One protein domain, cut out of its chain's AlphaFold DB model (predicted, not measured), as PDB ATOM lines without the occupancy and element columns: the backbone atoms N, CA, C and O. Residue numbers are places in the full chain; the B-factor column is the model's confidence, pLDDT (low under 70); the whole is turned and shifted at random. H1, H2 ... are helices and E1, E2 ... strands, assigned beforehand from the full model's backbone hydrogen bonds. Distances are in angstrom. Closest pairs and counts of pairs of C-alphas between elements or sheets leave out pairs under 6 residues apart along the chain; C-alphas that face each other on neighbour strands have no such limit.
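Overview. This is residues 263 to 271 and 284 to 351 of the 366 residues of an uncharacterized protein of Spirochaetaceae bacterium (UniProt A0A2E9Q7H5). Little regular structure: a small antiparallel ribbon, E1 and E2, and an L of helices H2 and H3 are joined by long loops. The 77 printed residues, 27 in named elements, run H1, E1, H2, H3, E2, class mixed. The whole is compact, radius of gyration of the C-alphas 12.3 A, spanning 35 by 29 by 25 A.

Along the chain. E1 is residues 288 to 290, 6.5 A; E2, residues 349 to 351, 5.7 A, ends at C-alpha 351 (54.156, -32.810, -15.878). H2 is residues 313 to 321, 13.7 A; H3, 327 to 334, 10.4 A; H1, 263 to 266, 5.5 A, begins at C-alpha 263 (47.380, -32.046, -35.491).

Arrangement. In the sheet, N 289 and O 351 are within hydrogen-bond range at 2.9 A. H2 and H3 only just touch, with 3 pairs of C-alphas within 8 A, only at the corner, about perpendicular at 85 degrees; their closest C-alphas, of Arg 317 and Phe 327, are 5.6 A apart. H1 touches no helix. Every O i to N i+4 pair is within hydrogen-bond range in H3, 3 of 5 in H2; H1 is too short for one.

Size, cuts and confidence. Residues 272 to 283 are cut out, a gap of 14.2 A between C-alphas 271 and 284. The links E1 to H2 and H3 to E2 are long. pLDDT is under 70 at residues 263 to 271, 298 to 302 and 339 to 347.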
ATOM      1  N   TYR A 263      46.393 -31.075 -35.012       68.31
ATOM      2  CA  TYR A 263      47.380 -32.046 -35.491       68.31
ATOM      3  C   TYR A 263      48.467 -32.334 -34.443       68.31
ATOM      4  O   TYR A 263      48.931 -33.467 -34.319       68.31
ATOM      5  N   TYR A 264      48.807 -31.337 -33.621       65.69
ATOM      6  CA  TYR A 264      49.801 -31.469 -32.556       65.69
ATOM      7  C   TYR A 264      49.413 -32.473 -31.462       65.69
ATOM      8  O   TYR A 264      50.296 -32.964 -30.767       65.69
ATOM      9  N   MET A 265      48.127 -32.814 -31.313       69.62
ATOM     10  CA  MET A 265      47.707 -33.851 -30.362       69.62
ATOM     11  C   MET A 265      48.064 -35.260 -30.836       69.62
ATOM     12  O   MET A 265      48.331 -36.135 -30.024       69.62
ATOM     13  N   LEU A 266      48.073 -35.480 -32.150       65.81
ATOM     14  CA  LEU A 266      48.309 -36.787 -32.773       65.81
ATOM     15  C   LEU A 266      49.781 -37.024 -33.057       65.81
ATOM     16  O   LEU A 266      50.284 -38.137 -32.935       65.81
ATOM     17  N   ASN A 267      50.458 -35.963 -33.482       64.31
ATOM     18  CA  ASN A 267      51.873 -35.972 -33.762       64.31
ATOM     19  C   ASN A 267      52.512 -34.841 -32.948       64.31
ATOM     20  O   ASN A 267      52.685 -33.737 -33.472       64.31
ATOM     21  N   PRO A 268      52.858 -35.087 -31.669       56.91
ATOM     22  CA  PRO A 268      53.535 -34.091 -30.838       56.91
ATOM     23  C   PRO A 268      54.883 -33.663 -31.443       56.91
ATOM     24  O   PRO A 268      55.311 -32.523 -31.289       56.91
ATOM     25  N   THR A 269      55.510 -34.532 -32.243       55.94
ATOM     26  CA  THR A 269      56.708 -34.222 -33.043       55.94
ATOM     27  C   THR A 269      56.417 -33.548 -34.393       55.94
ATOM     28  O   THR A 269      57.338 -33.167 -35.117       55.94
ATOM     29  N   GLY A 270      55.141 -33.348 -34.733       53.06
ATOM     30  CA  GLY A 270      54.636 -32.900 -36.033       53.06
ATOM     31  C   GLY A 270      54.927 -31.442 -36.381       53.06
ATOM     32  O   GLY A 270      54.609 -31.013 -37.485       53.06
ATOM     33  N   LYS A 271      55.589 -30.691 -35.489       44.16
ATOM     34  CA  LYS A 271      56.273 -29.444 -35.866       44.16
ATOM     35  C   LYS A 271      57.487 -29.672 -36.768       44.16
ATOM     36  O   LYS A 271      58.021 -28.693 -37.271       44.16
ATOM     37  N   THR A 284      51.380 -28.680 -24.113       81.69
ATOM     38  CA  THR A 284      50.864 -28.519 -22.749       81.69
ATOM     39  C   THR A 284      49.436 -27.981 -22.811       81.69
ATOM     40  O   THR A 284      49.199 -26.903 -23.365       81.69
ATOM     41  N   ILE A 285      48.480 -28.703 -22.227       82.31
ATOM     42  CA  ILE A 285      47.064 -28.311 -22.173       82.31
ATOM     43  C   ILE A 285      46.711 -28.010 -20.719       82.31
ATOM     44  O   ILE A 285      46.813 -28.880 -19.861       82.31
ATOM     45  N   HIS A 286      46.336 -26.759 -20.427       82.56
ATOM     46  CA  HIS A 286      46.023 -26.299 -19.064       82.56
ATOM     47  C   HIS A 286      47.112 -26.623 -18.025       82.56
ATOM     48  O   HIS A 286      46.821 -26.987 -16.890       82.56
ATOM     49  N   GLY A 287      48.378 -26.492 -18.423       79.00
ATOM     50  CA  GLY A 287      49.528 -26.791 -17.568       79.00
ATOM     51  C   GLY A 287      49.880 -28.276 -17.474       79.00
ATOM     52  O   GLY A 287      50.951 -28.583 -16.970       79.00
ATOM     53  N   ILE A 288      49.047 -29.178 -17.998       80.81
ATOM     54  CA  ILE A 288      49.314 -30.616 -17.997       80.81
ATOM     55  C   ILE A 288      50.031 -31.002 -19.289       80.81
ATOM     56  O   ILE A 288      49.575 -30.688 -20.393       80.81
ATOM     57  N   LYS A 289      51.161 -31.692 -19.153       81.56
ATOM     58  CA  LYS A 289      51.931 -32.244 -20.267       81.56
ATOM     59  C   LYS A 289      51.834 -33.760 -20.214       81.56
ATOM     60  O   LYS A 289      52.198 -34.372 -19.216       81.56
ATOM     61  N   MET A 290      51.340 -34.363 -21.285       76.38
ATOM     62  CA  MET A 290      51.270 -35.815 -21.447       76.38
ATOM     63  C   MET A 290      51.320 -36.179 -22.926       76.38
ATOM     64  O   MET A 290      51.203 -35.310 -23.797       76.38
ATOM     65  N   ASN A 291      51.449 -37.471 -23.217       76.19
ATOM     66  CA  ASN A 291      51.319 -37.955 -24.581       76.19
ATOM     67  C   ASN A 291      49.841 -38.010 -25.015       76.19
ATOM     68  O   ASN A 291      49.173 -39.033 -24.897       76.19
ATOM     69  N   TRP A 292      49.318 -36.906 -25.554       77.12
ATOM     70  CA  TRP A 292      47.914 -36.821 -25.982       77.12
ATOM     71  C   TRP A 292      47.538 -37.790 -27.104       77.12
ATOM     72  O   TRP A 292      46.361 -38.110 -27.238       77.12
ATOM     73  N   SER A 293      48.513 -38.291 -27.869       72.06
ATOM     74  CA  SER A 293      48.266 -39.272 -28.935       72.06
ATOM     75  C   SER A 293      47.790 -40.623 -28.395       72.06
ATOM     76  O   SER A 293      47.110 -41.362 -29.101       72.06
ATOM     77  N   GLU A 294      48.101 -40.913 -27.134       72.88
ATOM     78  CA  GLU A 294      47.718 -42.144 -26.445       72.88
ATOM     79  C   GLU A 294      46.493 -41.935 -25.543       72.88
ATOM     80  O   GLU A 294      45.959 -42.904 -25.010       72.88
ATOM     81  N   ASN A 295      46.013 -40.692 -25.370       74.12
ATOM     82  CA  ASN A 295      44.900 -40.397 -24.469       74.12
ATOM     83  C   ASN A 295      43.562 -40.863 -25.086       74.12
ATOM     84  O   ASN A 295      43.130 -40.296 -26.097       74.12
ATOM     85  N   PRO A 296      42.850 -41.828 -24.465       71.62
ATOM     86  CA  PRO A 296      41.604 -42.360 -25.022       71.62
ATOM     87  C   PRO A 296      40.470 -41.321 -25.070       71.62
ATOM     88  O   PRO A 296      39.560 -41.433 -25.891       71.62
ATOM     89  N   TYR A 297      40.533 -40.270 -24.247       71.44
ATOM     90  CA  TYR A 297      39.544 -39.187 -24.210       71.44
ATOM     91  C   TYR A 297      39.874 -38.025 -25.147       71.44
ATOM     92  O   TYR A 297      39.011 -37.174 -25.356       71.44
ATOM     93  N   ALA A 298      41.078 -37.978 -25.728       68.81
ATOM     94  CA  ALA A 298      41.439 -36.959 -26.715       68.81
ATOM     95  C   ALA A 298      40.794 -37.219 -28.088       68.81
ATOM     96  O   ALA A 298      40.591 -36.283 -28.861       68.81
ATOM     97  N   PHE A 299      40.398 -38.470 -28.368       65.12
ATOM     98  CA  PHE A 299      39.797 -38.874 -29.645       65.12
ATOM     99  C   PHE A 299      38.397 -39.512 -29.526       65.12
ATOM    100  O   PHE A 299      38.161 -40.569 -30.120       65.12
ATOM    101  N   PRO A 300      37.420 -38.903 -28.821       58.75
ATOM    102  CA  PRO A 300      36.037 -39.343 -28.935       58.75
ATOM    103  C   PRO A 300      35.516 -39.026 -30.348       58.75
ATOM    104  O   PRO A 300      36.108 -38.244 -31.095       58.75
ATOM    105  N   LYS A 301      34.349 -39.580 -30.711       58.41
ATOM    106  CA  LYS A 301      33.647 -39.232 -31.968       58.41
ATOM    107  C   LYS A 301      33.460 -37.717 -32.150       58.41
ATOM    108  O   LYS A 301      33.390 -37.246 -33.280       58.41
ATOM    109  N   GLU A 302      33.393 -36.980 -31.044       64.88
ATOM    110  CA  GLU A 302      33.356 -35.522 -30.986       64.88
ATOM    111  C   GLU A 302      34.507 -35.037 -30.101       64.88
ATOM    112  O   GLU A 302      34.669 -35.514 -28.978       64.88
ATOM    113  N   LEU A 303      35.318 -34.104 -30.605       74.19
ATOM    114  CA  LEU A 303      36.434 -33.553 -29.839       74.19
ATOM    115  C   LEU A 303      35.896 -32.718 -28.671       74.19
ATOM    116  O   LEU A 303      35.160 -31.752 -28.885       74.19
ATOM    117  N   HIS A 304      36.275 -33.082 -27.447       82.38
ATOM    118  CA  HIS A 304      35.890 -32.326 -26.259       82.38
ATOM    119  C   HIS A 304      36.578 -30.943 -26.254       82.38
ATOM    120  O   HIS A 304      37.760 -30.870 -26.599       82.38
ATOM    121  N   PRO A 305      35.917 -29.849 -25.815       85.31
ATOM    122  CA  PRO A 305      36.480 -28.493 -25.901       85.31
ATOM    123  C   PRO A 305      37.822 -28.296 -25.198       85.31
ATOM    124  O   PRO A 305      38.619 -27.466 -25.616       85.31
ATOM    125  N   ILE A 306      38.085 -29.067 -24.140       86.12
ATOM    126  CA  ILE A 306      39.363 -29.038 -23.407       86.12
ATOM    127  C   ILE A 306      40.540 -29.433 -24.308       86.12
ATOM    128  O   ILE A 306      41.644 -28.921 -24.138       86.12
ATOM    129  N   PHE A 307      40.292 -30.316 -25.275       82.12
ATOM    130  CA  PHE A 307      41.287 -30.806 -26.220       82.12
ATOM    131  C   PHE A 307      41.315 -29.992 -27.521       82.12
ATOM    132  O   PHE A 307      42.141 -30.252 -28.388       82.12
ATOM    133  N   ASP A 308      40.448 -28.992 -27.701       84.12
ATOM    134  CA  ASP A 308      40.402 -28.244 -28.956       84.12
ATOM    135  C   ASP A 308      41.430 -27.104 -29.018       84.12
ATOM    136  O   ASP A 308      41.114 -25.936 -28.810       84.12
ATOM    137  N   LEU A 309      42.664 -27.432 -29.411       82.00
ATOM    138  CA  LEU A 309      43.775 -26.483 -29.586       82.00
ATOM    139  C   LEU A 309      43.523 -25.397 -30.647       82.00
ATOM    140  O   LEU A 309      44.306 -24.447 -30.760       82.00
ATOM    141  N   ARG A 310      42.472 -25.522 -31.466       81.69
ATOM    142  CA  ARG A 310      42.062 -24.479 -32.426       81.69
ATOM    143  C   ARG A 310      41.530 -23.251 -31.698       81.69
ATOM    144  O   ARG A 310      41.691 -22.125 -32.180       81.69
ATOM    145  N   VAL A 311      40.930 -23.472 -30.535       87.25
ATOM    146  CA  VAL A 311      40.431 -22.436 -29.644       87.25
ATOM    147  C   VAL A 311      41.553 -22.038 -28.675       87.25
ATOM    148  O   VAL A 311      42.287 -22.892 -28.182       87.25
ATOM    149  N   PRO A 312      41.742 -20.741 -28.378       89.56
ATOM    150  CA  PRO A 312      42.654 -20.330 -27.316       89.56
ATOM    151  C   PRO A 312      42.271 -20.958 -25.968       89.56
ATOM    152  O   PRO A 312      41.111 -20.875 -25.563       89.56
ATOM    153  N   GLN A 313      43.251 -21.482 -25.220       88.81
ATOM    154  CA  GLN A 313      43.009 -22.189 -23.947       88.81
ATOM    155  C   GLN A 313      42.195 -21.374 -22.928       88.81
ATOM    156  O   GLN A 313      41.417 -21.939 -22.160       88.81
ATOM    157  N   LYS A 314      42.311 -20.040 -22.945       89.50
ATOM    158  CA  LYS A 314      41.523 -19.148 -22.077       89.50
ATOM    159  C   LYS A 314      40.003 -19.263 -22.275       89.50
ATOM    160  O   LYS A 314      39.259 -18.972 -21.346       89.50
ATOM    161  N   TRP A 315      39.550 -19.714 -23.448       93.31
ATOM    162  CA  TRP A 315      38.135 -19.884 -23.786       93.31
ATOM    163  C   TRP A 315      37.623 -21.317 -23.588       93.31
ATOM    164  O   TRP A 315      36.423 -21.545 -23.706       93.31
ATOM    165  N   HIS A 316      38.472 -22.297 -23.253       92.31
ATOM    166  CA  HIS A 316      38.014 -23.682 -23.061       92.31
ATOM    167  C   HIS A 316      36.953 -23.786 -21.958       92.31
ATOM    168  O   HIS A 316      35.955 -24.485 -22.113       92.31
ATOM    169  N   ARG A 317      37.123 -23.026 -20.872       93.06
ATOM    170  CA  ARG A 317      36.153 -22.922 -19.774       93.06
ATOM    171  C   ARG A 317      34.789 -22.417 -20.249       93.06
ATOM    172  O   ARG A 317      33.769 -22.981 -19.868       93.06
ATOM    173  N   ASP A 318      34.768 -21.411 -21.121       94.38
ATOM    174  CA  ASP A 318      33.543 -20.898 -21.739       94.38
ATOM    175  C   ASP A 318      32.845 -21.920 -22.627       94.38
ATOM    176  O   ASP A 318      31.618 -21.962 -22.647       94.38
ATOM    177  N   LEU A 319      33.604 -22.743 -23.345       91.94
ATOM    178  CA  LEU A 319      33.055 -23.756 -24.244       91.94
ATOM    179  C   LEU A 319      32.547 -25.002 -23.526       91.94
ATOM    180  O   LEU A 319      31.577 -25.614 -23.982       91.94
ATOM    181  N   VAL A 320      33.178 -25.361 -22.408       91.38
ATOM    182  CA  VAL A 320      32.657 -26.377 -21.490       91.38
ATOM    183  C   VAL A 320      31.362 -25.877 -20.847       91.38
ATOM    184  O   VAL A 320      30.359 -26.589 -20.863       91.38
ATOM    185  N   ASP A 321      31.328 -24.624 -20.381       93.75
ATOM    186  CA  ASP A 321      30.098 -24.028 -19.850       93.75
ATOM    187  C   ASP A 321      28.984 -23.914 -20.902       93.75
ATOM    188  O   ASP A 321      27.818 -24.152 -20.591       93.75
ATOM    189  N   ALA A 322      29.324 -23.601 -22.157       91.75
ATOM    190  CA  ALA A 322      28.359 -23.518 -23.253       91.75
ATOM    191  C   ALA A 322      27.642 -24.845 -23.545       91.75
ATOM    192  O   ALA A 322      26.595 -24.848 -24.185       91.75
ATOM    193  N   ARG A 323      28.191 -25.957 -23.046       89.81
ATOM    194  CA  ARG A 323      27.608 -27.304 -23.082       89.81
ATOM    195  C   ARG A 323      26.990 -27.716 -21.738       89.81
ATOM    196  O   ARG A 323      26.717 -28.888 -21.521       89.81
ATOM    197  N   GLU A 324      26.783 -26.755 -20.836       88.56
ATOM    198  CA  GLU A 324      26.228 -26.915 -19.484       88.56
ATOM    199  C   GLU A 324      27.066 -27.785 -18.530       88.56
ATOM    200  O   GLU A 324      26.571 -28.252 -17.501       88.56
ATOM    201  N   MET A 325      28.350 -27.971 -18.835       89.69
ATOM    202  CA  MET A 325      29.271 -28.794 -18.051       89.69
ATOM    203  C   MET A 325      30.124 -27.936 -17.111       89.69
ATOM    204  O   MET A 325      30.255 -26.720 -17.285       89.69
ATOM    205  N   ARG A 326      30.715 -28.558 -16.086       90.88
ATOM    206  CA  ARG A 326      31.613 -27.879 -15.143       90.88
ATOM    207  C   ARG A 326      33.063 -28.155 -15.517       90.88
ATOM    208  O   ARG A 326      33.513 -29.288 -15.435       90.88
ATOM    209  N   PHE A 327      33.811 -27.100 -15.816       89.88
ATOM    210  CA  PHE A 327      35.190 -27.182 -16.288       89.88
ATOM    211  C   PHE A 327      36.099 -28.016 -15.382       89.88
ATOM    212  O   PHE A 327      36.759 -28.916 -15.880       89.88
ATOM    213  N   ASP A 328      36.099 -27.785 -14.067       85.69
ATOM    214  CA  ASP A 328      36.973 -28.547 -13.161       85.69
ATOM    215  C   ASP A 328      36.648 -30.053 -13.147       85.69
ATOM    216  O   ASP A 328      37.561 -30.872 -13.075       85.69
ATOM    217  N   ASP A 329      35.362 -30.416 -13.242       86.12
ATOM    218  CA  ASP A 329      34.929 -31.819 -13.253       86.12
ATOM    219  C   ASP A 329      35.412 -32.492 -14.555       86.12
ATOM    220  O   ASP A 329      35.968 -33.589 -14.519       86.12
ATOM    221  N   GLU A 330      35.304 -31.792 -15.689       86.25
ATOM    222  CA  GLU A 330      35.796 -32.274 -16.984       86.25
ATOM    223  C   GLU A 330      37.329 -32.415 -17.018       86.25
ATOM    224  O   GLU A 330      37.852 -33.376 -17.576       86.25
ATOM    225  N   ILE A 331      38.072 -31.499 -16.388       85.81
ATOM    226  CA  ILE A 331      39.536 -31.593 -16.232       85.81
ATOM    227  C   ILE A 331      39.908 -32.833 -15.412       85.81
ATOM    228  O   ILE A 331      40.811 -33.589 -15.786       85.81
ATOM    229  N   ASP A 332      39.200 -33.051 -14.303       82.19
ATOM    230  CA  ASP A 332      39.449 -34.167 -13.397       82.19
ATOM    231  C   ASP A 332      39.143 -35.525 -14.048       82.19
ATOM    232  O   ASP A 332      39.865 -36.490 -13.800       82.19
ATOM    233  N   VAL A 333      38.114 -35.604 -14.896       80.31
ATOM    234  CA  VAL A 333      37.743 -36.822 -15.633       80.31
ATOM    235  C   VAL A 333      38.663 -37.056 -16.833       80.31
ATOM    236  O   VAL A 333      39.220 -38.143 -16.970       80.31
ATOM    237  N   HIS A 334      38.832 -36.052 -17.697       78.56
ATOM    238  CA  HIS A 334      39.436 -36.233 -19.018       78.56
ATOM    239  C   HIS A 334      40.957 -36.070 -19.054       78.56
ATOM    240  O   HIS A 334      41.603 -36.637 -19.935       78.56
ATOM    241  N   MET A 335      41.539 -35.298 -18.131       79.06
ATOM    242  CA  MET A 335      42.991 -35.073 -18.102       79.06
ATOM    243  C   MET A 335      43.659 -35.696 -16.881       79.06
ATOM    244  O   MET A 335      44.725 -36.281 -17.003       79.06
ATOM    245  N   ARG A 336      43.051 -35.578 -15.698       76.38
ATOM    246  CA  ARG A 336      43.627 -36.137 -14.459       76.38
ATOM    247  C   ARG A 336      43.099 -37.499 -14.092       76.38
ATOM    248  O   ARG A 336      43.556 -38.058 -13.096       76.38
ATOM    249  N   PHE A 337      42.145 -38.012 -14.864       74.81
ATOM    250  CA  PHE A 337      41.779 -39.407 -14.776       74.81
ATOM    251  C   PHE A 337      41.277 -39.853 -13.385       74.81
ATOM    252  O   PHE A 337      41.334 -41.026 -13.019       74.81
ATOM    253  N   ARG A 338      40.735 -38.924 -12.584       71.12
ATOM    254  CA  ARG A 338      40.350 -39.186 -11.185       71.12
ATOM    255  C   ARG A 338      39.226 -40.224 -11.066       71.12
ATOM    256  O   ARG A 338      39.135 -40.914 -10.056       71.12
ATOM    257  N   TYR A 339      38.377 -40.328 -12.089       64.00
ATOM    258  CA  TYR A 339      37.172 -41.166 -12.100       64.00
ATOM    259  C   TYR A 339      37.167 -42.149 -13.278       64.00
ATOM    260  O   TYR A 339      36.202 -42.227 -14.038       64.00
ATOM    261  N   HIS A 340      38.271 -42.872 -13.461       66.44
ATOM    262  CA  HIS A 340      38.408 -43.867 -14.519       66.44
ATOM    263  C   HIS A 340      37.356 -44.979 -14.476       66.44
ATOM    264  O   HIS A 340      36.971 -45.454 -13.408       66.44
ATOM    265  N   LYS A 341      36.949 -45.435 -15.667       57.44
ATOM    266  CA  LYS A 341      36.191 -46.678 -15.840       57.44
ATOM    267  C   LYS A 341      37.144 -47.872 -15.868       57.44
ATOM    268  O   LYS A 341      38.220 -47.794 -16.450       57.44
ATOM    269  N   ASP A 342      36.713 -48.955 -15.236       55.97
ATOM    270  CA  ASP A 342      37.483 -50.174 -14.990       55.97
ATOM    271  C   ASP A 342      38.226 -50.703 -16.239       55.97
ATOM    272  O   ASP A 342      37.595 -51.157 -17.194       55.97
ATOM    273  N   GLY A 343      39.565 -50.706 -16.198       57.00
ATOM    274  CA  GLY A 343      40.416 -51.535 -17.069       57.00
ATOM    275  C   GLY A 343      41.262 -50.835 -18.140       57.00
ATOM    276  O   GLY A 343      42.063 -51.517 -18.774       57.00
ATOM    277  N   GLU A 344      41.142 -49.521 -18.341       57.94
ATOM    278  CA  GLU A 344      42.059 -48.759 -19.209       57.94
ATOM    279  C   GLU A 344      43.158 -48.113 -18.355       57.94
ATOM    280  O   GLU A 344      42.862 -47.348 -17.436       57.94
ATOM    281  N   GLU A 345      44.426 -48.444 -18.618       56.75
ATOM    282  CA  GLU A 345      45.549 -47.818 -17.915       56.75
ATOM    283  C   GLU A 345      45.613 -46.318 -18.269       56.75
ATOM    284  O   GLU A 345      45.544 -45.973 -19.454       56.75
ATOM    285  N   PRO A 346      45.726 -45.407 -17.278       62.31
ATOM    286  CA  PRO A 346      45.931 -43.990 -17.553       62.31
ATOM    287  C   PRO A 346      47.174 -43.789 -18.407       62.31
ATOM    288  O   PRO A 346      48.227 -44.364 -18.129       62.31
ATOM    289  N   VAL A 347      47.086 -42.883 -19.379       68.50
ATOM    290  CA  VAL A 347      48.295 -42.327 -19.989       68.50
ATOM    291  C   VAL A 347      49.077 -41.582 -18.914       68.50
ATOM    292  O   VAL A 347      48.505 -40.793 -18.159       68.50
ATOM    293  N   GLU A 348      50.385 -41.828 -18.851       70.19
ATOM    294  CA  GLU A 348      51.261 -41.194 -17.873       70.19
ATOM    295  C   GLU A 348      51.266 -39.666 -18.047       70.19
ATOM    296  O   GLU A 348      51.546 -39.125 -19.124       70.19
ATOM    297  N   VAL A 349      50.955 -38.961 -16.958       71.50
ATOM    298  CA  VAL A 349      51.061 -37.505 -16.884       71.50
ATOM    299  C   VAL A 349      52.522 -37.145 -16.637       71.50
ATOM    300  O   VAL A 349      53.052 -37.413 -15.563       71.50
ATOM    301  N   LEU A 350      53.172 -36.534 -17.627       71.81
ATOM    302  CA  LEU A 350      54.606 -36.228 -17.590       71.81
ATOM    303  C   LEU A 350      54.908 -35.025 -16.689       71.81
ATOM    304  O   LEU A 350      55.888 -35.030 -15.951       71.81
ATOM    305  N   GLU A 351      54.067 -33.988 -16.747       71.50
ATOM    306  CA  GLU A 351      54.156 -32.810 -15.878       71.50
ATOM    307  C   GLU A 351      52.737 -32.340 -15.502       71.50
ATOM    308  O   GLU A 351      51.920 -32.074 -16.385       71.50
TER     309      GLU A 351